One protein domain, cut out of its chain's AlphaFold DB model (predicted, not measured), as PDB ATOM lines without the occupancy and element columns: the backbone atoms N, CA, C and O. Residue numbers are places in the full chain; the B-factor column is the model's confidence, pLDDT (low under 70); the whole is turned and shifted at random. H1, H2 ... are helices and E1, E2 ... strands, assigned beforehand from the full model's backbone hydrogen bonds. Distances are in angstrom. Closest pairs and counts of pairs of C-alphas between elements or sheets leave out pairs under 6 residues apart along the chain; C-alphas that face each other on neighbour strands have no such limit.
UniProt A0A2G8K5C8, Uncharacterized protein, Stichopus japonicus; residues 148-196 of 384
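This is residues 148 to 196 of the 384 residues of an uncharacterized protein of Stichopus japonicus (UniProt A0A2G8K5C8). A long two-stranded hairpin, E1 and E2, runs along much of the length of an elongated domain, and the short helix H1 lies near it, closer to E1 than to E2. The long link after H1 loops round past the open end of the hairpin, where E1 begins and E2 ends, and unnamed stretches lead into H1 and away from E2. The printed part has 49 residues, with one named helix and two named strands in the order H1, E1, E2; the sheet has the order E1 - E2 and is antiparallel. The class is mixed, helices and strands, and under half of the residues are in named elements. The whole is only just loose, close to compact, with a radius of gyration of the C-alphas of 11.9 A and spans of 35 by 19 by 15 A.

The first named element is H1, residues 156 to 161, in which every O i to N i+4 pair is within hydrogen-bond range. E1, residues 173 to 181, follows after a long link of 11 residues. The closest C-alphas of H1 and E1 are those of Leu 160 and Pro 175, 6.0 A apart. The centres of H1 and E1 are 10.4 A apart. E2, residues 184 to 191, is joined to E1 by a tight link of 2 residues, and the two form a hairpin. E1 and E2 are antiparallel, with 158 degrees between their N-to-C directions. Their C-alphas 173 and 191 face each other at 4.3 A, and C-alphas 181 and 184 at 5.1 A. N 176 and O 188 are within hydrogen-bond range at 2.8 A, and so are N 186 and O 179 at 2.9 A. H1 and E2 are near each other, with 5 pairs of C-alphas within 10 A.

H1 runs from Glu 156 to Asp 161, 8.5 A from first to last C-alpha, and begins with C-alpha 156 at (101.337, 193.817, 228.164). E1 runs from Ser 173 to Lys 181 over 23.5 A, with C-alpha 173 at (107.992, 181.687, 220.116). E2 runs from Met 184 to Cys 191 over 22.2 A and ends with C-alpha 191 at (107.208, 179.759, 216.380).

The two C-alphas farthest apart are those of Ile 148 and Ala 195, 37.3 A. The printed part has no cut from residue 148 to residue 196. The link from H1 to E1 is long, and that from E1 to E2 is tight. The mean pLDDT of the printed part is 85.4, and no printed residue is under 70.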
ATOM      1  N   ILE A 148     103.754 203.355 232.945       88.00
ATOM      2  CA  ILE A 148     103.966 203.610 231.508       88.00
ATOM      3  C   ILE A 148     103.482 202.427 230.663       88.00
ATOM      4  O   ILE A 148     102.905 202.630 229.599       88.00
ATOM      5  N   GLU A 149     103.685 201.199 231.148       86.75
ATOM      6  CA  GLU A 149     103.334 199.982 230.412       86.75
ATOM      7  C   GLU A 149     101.847 199.933 230.010       86.75
ATOM      8  O   GLU A 149     100.956 200.273 230.802       86.75
ATOM      9  N   ALA A 150     101.573 199.478 228.785       85.81
ATOM     10  CA  ALA A 150     100.221 199.240 228.301       85.81
ATOM     11  C   ALA A 150      99.506 198.164 229.141       85.81
ATOM     12  O   ALA A 150     100.104 197.192 229.606       85.81
ATOM     13  N   LYS A 151      98.205 198.366 229.367       86.69
ATOM     14  CA  LYS A 151      97.374 197.513 230.226       86.69
ATOM     15  C   LYS A 151      96.142 197.068 229.456       86.69
ATOM     16  O   LYS A 151      95.365 197.899 228.985       86.69
ATOM     17  N   TYR A 152      95.965 195.758 229.382       85.50
ATOM     18  CA  TYR A 152      94.756 195.098 228.905       85.50
ATOM     19  C   TYR A 152      93.978 194.604 230.135       85.50
ATOM     20  O   TYR A 152      93.806 195.355 231.092       85.50
ATOM     21  N   MET A 153      93.543 193.339 230.162       81.69
ATOM     22  CA  MET A 153      93.122 192.697 231.420       81.69
ATOM     23  C   MET A 153      94.298 192.512 232.397       81.69
ATOM     24  O   MET A 153      94.097 192.471 233.606       81.69
ATOM     25  N   VAL A 154      95.518 192.425 231.861       89.19
ATOM     26  CA  VAL A 154      96.800 192.377 232.576       89.19
ATOM     27  C   VAL A 154      97.809 193.294 231.865       89.19
ATOM     28  O   VAL A 154      97.505 193.845 230.804       89.19
ATOM     29  N   PHE A 155      98.992 193.471 232.449       90.25
ATOM     30  CA  PHE A 155     100.135 194.145 231.821       90.25
ATOM     31  C   PHE A 155     100.508 193.507 230.470       90.25
ATOM     32  O   PHE A 155     100.327 192.302 230.291       90.25
ATOM     33  N   GLU A 156     100.991 194.301 229.510       90.19
ATOM     34  CA  GLU A 156     101.337 193.817 228.164       90.19
ATOM     35  C   GLU A 156     102.417 192.726 228.187       90.19
ATOM     36  O   GLU A 156     102.259 191.714 227.504       90.19
ATOM     37  N   SER A 157     103.445 192.881 229.024       89.44
ATOM     38  CA  SER A 157     104.462 191.859 229.305       89.44
ATOM     39  C   SER A 157     103.826 190.537 229.740       89.44
ATOM     40  O   SER A 157     103.932 189.545 229.023       89.44
ATOM     41  N   CYS A 158     103.056 190.553 230.834       89.88
ATOM     42  CA  CYS A 158     102.351 189.377 231.349       89.88
ATOM     43  C   CYS A 158     101.385 188.755 230.327       89.88
ATOM     44  O   CYS A 158     101.182 187.544 230.335       89.88
ATOM     45  N   LEU A 159     100.758 189.566 229.464       91.12
ATOM     46  CA  LEU A 159      99.891 189.065 228.397       91.12
ATOM     47  C   LEU A 159     100.704 188.339 227.322       91.12
ATOM     48  O   LEU A 159     100.288 187.274 226.878       91.12
ATOM     49  N   LEU A 160     101.839 188.904 226.904       91.00
ATOM     50  CA  LEU A 160     102.728 188.317 225.903       91.00
ATOM     51  C   LEU A 160     103.461 187.077 226.435       91.00
ATOM     52  O   LEU A 160     103.658 186.134 225.673       91.00
ATOM     53  N   ASP A 161     103.792 187.024 227.728       90.06
ATOM     54  CA  ASP A 161     104.426 185.863 228.367       90.06
ATOM     55  C   ASP A 161     103.621 184.568 228.178       90.06
ATOM     56  O   ASP A 161     104.203 183.517 227.903       90.06
ATOM     57  N   LEU A 162     102.282 184.651 228.191       89.25
ATOM     58  CA  LEU A 162     101.380 183.520 227.914       89.25
ATOM     59  C   LEU A 162     101.572 182.900 226.515       89.25
ATOM     60  O   LEU A 162     101.148 181.772 226.279       89.25
ATOM     61  N   PHE A 163     102.205 183.626 225.590       90.44
ATOM     62  CA  PHE A 163     102.426 183.231 224.195       90.44
ATOM     63  C   PHE A 163     103.924 183.128 223.843       90.44
ATOM     64  O   PHE A 163     104.283 183.135 222.663       90.44
ATOM     65  N   ARG A 164     104.819 183.024 224.838       89.75
ATOM     66  CA  ARG A 164     106.264 182.779 224.618       89.75
ATOM     67  C   ARG A 164     106.618 181.320 224.305       89.75
ATOM     68  O   ARG A 164     107.708 181.065 223.799       89.75
ATOM     69  N   VAL A 165     105.701 180.383 224.554       87.94
ATOM     70  CA  VAL A 165     105.862 178.947 224.266       87.94
ATOM     71  C   VAL A 165     104.901 178.526 223.159       87.94
ATOM     72  O   VAL A 165     103.692 178.749 223.265       87.94
ATOM     73  N   CYS A 166     105.413 177.895 222.100       84.94
ATOM     74  CA  CYS A 166     104.587 177.436 220.987       84.94
ATOM     75  C   CYS A 166     103.628 176.307 221.428       84.94
ATOM     76  O   CYS A 166     104.104 175.266 221.884       84.94
ATOM     77  N   PRO A 167     102.302 176.414 221.206       78.06
ATOM     78  CA  PRO A 167     101.338 175.385 221.614       78.06
ATOM     79  C   PRO A 167     101.379 174.099 220.765       78.06
ATOM     80  O   PRO A 167     100.584 173.196 221.001       78.06
ATOM     81  N   VAL A 168     102.251 174.021 219.749       78.00
ATOM     82  CA  VAL A 168     102.369 172.858 218.847       78.00
ATOM     83  C   VAL A 168     103.628 172.036 219.127       78.00
ATOM     84  O   VAL A 168     103.545 170.815 219.196       78.00
ATOM     85  N   CYS A 169     104.785 172.688 219.264       84.19
ATOM     86  CA  CYS A 169     106.078 172.023 219.474       84.19
ATOM     87  C   CYS A 169     106.688 172.270 220.861       84.19
ATOM     88  O   CYS A 169     107.749 171.726 221.147       84.19
ATOM     89  N   HIS A 170     106.063 173.098 221.707       84.94
ATOM     90  CA  HIS A 170     106.583 173.545 223.011       84.94
ATOM     91  C   HIS A 170     107.930 174.300 222.961       84.94
ATOM     92  O   HIS A 170     108.490 174.633 224.002       84.94
ATOM     93  N   GLY A 171     108.421 174.618 221.759       86.25
ATOM     94  CA  GLY A 171     109.611 175.434 221.530       86.25
ATOM     95  C   GLY A 171     109.389 176.932 221.739       86.25
ATOM     96  O   GLY A 171     108.273 177.382 222.042       86.25
ATOM     97  N   LYS A 172     110.454 177.721 221.553       90.25
ATOM     98  CA  LYS A 172     110.400 179.185 221.737       90.25
ATOM     99  C   LYS A 172     109.496 179.829 220.675       90.25
ATOM    100  O   LYS A 172     109.449 179.407 219.517       90.25
ATOM    101  N   SER A 173     108.771 180.878 221.054       90.50
ATOM    102  CA  SER A 173     107.992 181.687 220.116       90.50
ATOM    103  C   SER A 173     108.036 183.172 220.454       90.50
ATOM    104  O   SER A 173     108.004 183.539 221.626       90.50
ATOM    105  N   SER A 174     108.039 184.027 219.430       90.75
ATOM    106  CA  SER A 174     107.911 185.479 219.559       90.75
ATOM    107  C   SER A 174     106.450 185.914 219.363       90.75
ATOM    108  O   SER A 174     105.941 185.908 218.236       90.75
ATOM    109  N   PRO A 175     105.741 186.295 220.439       91.94
ATOM    110  CA  PRO A 175     104.417 186.884 220.340       91.94
ATOM    111  C   PRO A 175     104.495 188.389 220.082       91.94
ATOM    112  O   PRO A 175     105.333 189.094 220.641       91.94
ATOM    113  N   GLN A 176     103.592 188.895 219.245       90.56
ATOM    114  CA  GLN A 176     103.461 190.318 218.937       90.56
ATOM    115  C   GLN A 176     101.987 190.718 218.865       90.56
ATOM    116  O   GLN A 176     101.173 190.039 218.231       90.56
ATOM    117  N   ILE A 177     101.633 191.856 219.465       89.88
ATOM    118  CA  ILE A 177     100.296 192.437 219.304       89.88
ATOM    119  C   ILE A 177     100.183 192.995 217.887       89.88
ATOM    120  O   ILE A 177     100.879 193.926 217.500       89.88
ATOM    121  N   SER A 178      99.301 192.393 217.095       88.50
ATOM    122  CA  SER A 178      99.186 192.677 215.663       88.50
ATOM    123  C   SER A 178      98.092 193.685 215.319       88.50
ATOM    124  O   SER A 178      98.210 194.396 214.323       88.50
ATOM    125  N   HIS A 179      97.022 193.735 216.116       84.06
ATOM    126  CA  HIS A 179      95.927 194.692 215.974       84.06
ATOM    127  C   HIS A 179      95.091 194.745 217.264       84.06
ATOM    128  O   HIS A 179      94.861 193.714 217.899       84.06
ATOM    129  N   ILE A 180      94.559 195.922 217.607       84.25
ATOM    130  CA  ILE A 180      93.615 196.122 218.719       84.25
ATOM    131  C   ILE A 180      92.303 196.695 218.157       84.25
ATOM    132  O   ILE A 180      92.295 197.767 217.556       84.25
ATOM    133  N   LYS A 181      91.175 195.988 218.320       73.44
ATOM    134  CA  LYS A 181      89.836 196.426 217.861       73.44
ATOM    135  C   LYS A 181      88.921 196.621 219.072       73.44
ATOM    136  O   LYS A 181      88.185 195.717 219.473       73.44
ATOM    137  N   GLY A 182      88.961 197.814 219.661       75.38
ATOM    138  CA  GLY A 182      88.260 198.095 220.916       75.38
ATOM    139  C   GLY A 182      88.889 197.305 222.063       75.38
ATOM    140  O   GLY A 182      90.058 197.503 222.360       75.38
ATOM    141  N   THR A 183      88.130 196.402 222.684       73.19
ATOM    142  CA  THR A 183      88.623 195.508 223.748       73.19
ATOM    143  C   THR A 183      89.259 194.214 223.229       73.19
ATOM    144  O   THR A 183      89.833 193.475 224.020       73.19
ATOM    145  N   MET A 184      89.164 193.909 221.927       72.31
ATOM    146  CA  MET A 184      89.832 192.739 221.345       72.31
ATOM    147  C   MET A 184      91.302 193.051 221.053       72.31
ATOM    148  O   MET A 184      91.591 193.964 220.277       72.31
ATOM    149  N   VAL A 185      92.201 192.229 221.589       85.44
ATOM    150  CA  VAL A 185      93.635 192.205 221.271       85.44
ATOM    151  C   VAL A 185      93.910 190.987 220.390       85.44
ATOM    152  O   VAL A 185      93.511 189.880 220.744       85.44
ATOM    153  N   VAL A 186      94.573 191.172 219.246       85.00
ATOM    154  CA  VAL A 186      94.946 190.074 218.340       85.00
ATOM    155  C   VAL A 186      96.454 189.865 218.398       85.00
ATOM    156  O   VAL A 186      97.217 190.664 217.849       85.00
ATOM    157  N   ILE A 187      96.885 188.782 219.041       89.38
ATOM    158  CA  ILE A 187      98.298 188.412 219.175       89.38
ATOM    159  C   ILE A 187      98.672 187.458 218.039       89.38
ATOM    160  O   ILE A 187      98.005 186.449 217.817       89.38
ATOM    161  N   LYS A 188      99.740 187.783 217.307       87.31
ATOM    162  CA  LYS A 188     100.402 186.865 216.377       87.31
ATOM    163  C   LYS A 188     101.550 186.201 217.119       87.31
ATOM    164  O   LYS A 188     102.448 186.890 217.586       87.31
ATOM    165  N   GLN A 189     101.516 184.880 217.208       88.12
ATOM    166  CA  GLN A 189     102.579 184.076 217.793       88.12
ATOM    167  C   GLN A 189     103.380 183.424 216.664       88.12
ATOM    168  O   GLN A 189     102.825 182.649 215.884       88.12
ATOM    169  N   LEU A 190     104.670 183.747 216.562       86.62
ATOM    170  CA  LEU A 190     105.581 183.131 215.597       86.62
ATOM    171  C   LEU A 190     106.457 182.105 216.318       86.62
ATOM    172  O   LEU A 190     107.218 182.451 217.214       86.62
ATOM    173  N   CYS A 191     106.326 180.839 215.939       87.25
ATOM    174  CA  CYS A 191     107.208 179.759 216.380       87.25
ATOM    175  C   CYS A 191     108.626 179.994 215.827       87.25
ATOM    176  O   CYS A 191     108.766 180.333 214.654       87.25
ATOM    177  N   GLN A 192     109.652 179.853 216.672       86.62
ATOM    178  CA  GLN A 192     111.062 180.068 216.306       86.62
ATOM    179  C   GLN A 192     111.808 178.766 215.979       86.62
ATOM    180  O   GLN A 192     112.953 178.816 215.537       86.62
ATOM    181  N   GLU A 193     111.176 177.609 216.188       83.06
ATOM    182  CA  GLU A 193     111.779 176.318 215.865       83.06
ATOM    183  C   GLU A 193     111.965 176.153 214.344       83.06
ATOM    184  O   GLU A 193     111.092 176.552 213.572       83.06
ATOM    185  N   PRO A 194     113.065 175.524 213.890       72.62
ATOM    186  CA  PRO A 194     113.339 175.323 212.465       72.62
ATOM    187  C   PRO A 194     112.467 174.230 211.823       72.62
ATOM    188  O   PRO A 194     112.414 174.120 210.598       72.62
ATOM    189  N   ALA A 195     111.802 173.399 212.630       75.25
ATOM    190  CA  ALA A 195     110.833 172.419 212.154       75.25
ATOM    191  C   ALA A 195     109.520 173.113 211.736       75.25
ATOM    192  O   ALA A 195     109.120 174.082 212.381       75.25
ATOM    193  N   PRO A 196     108.800 172.620 210.711       74.12
ATOM    194  CA  PRO A 196     107.518 173.197 210.319       74.12
ATOM    195  C   PRO A 196     106.519 173.117 211.487       74.12
ATOM    196  O   PRO A 196     106.135 172.038 211.932       74.12
TER     197      PRO A 196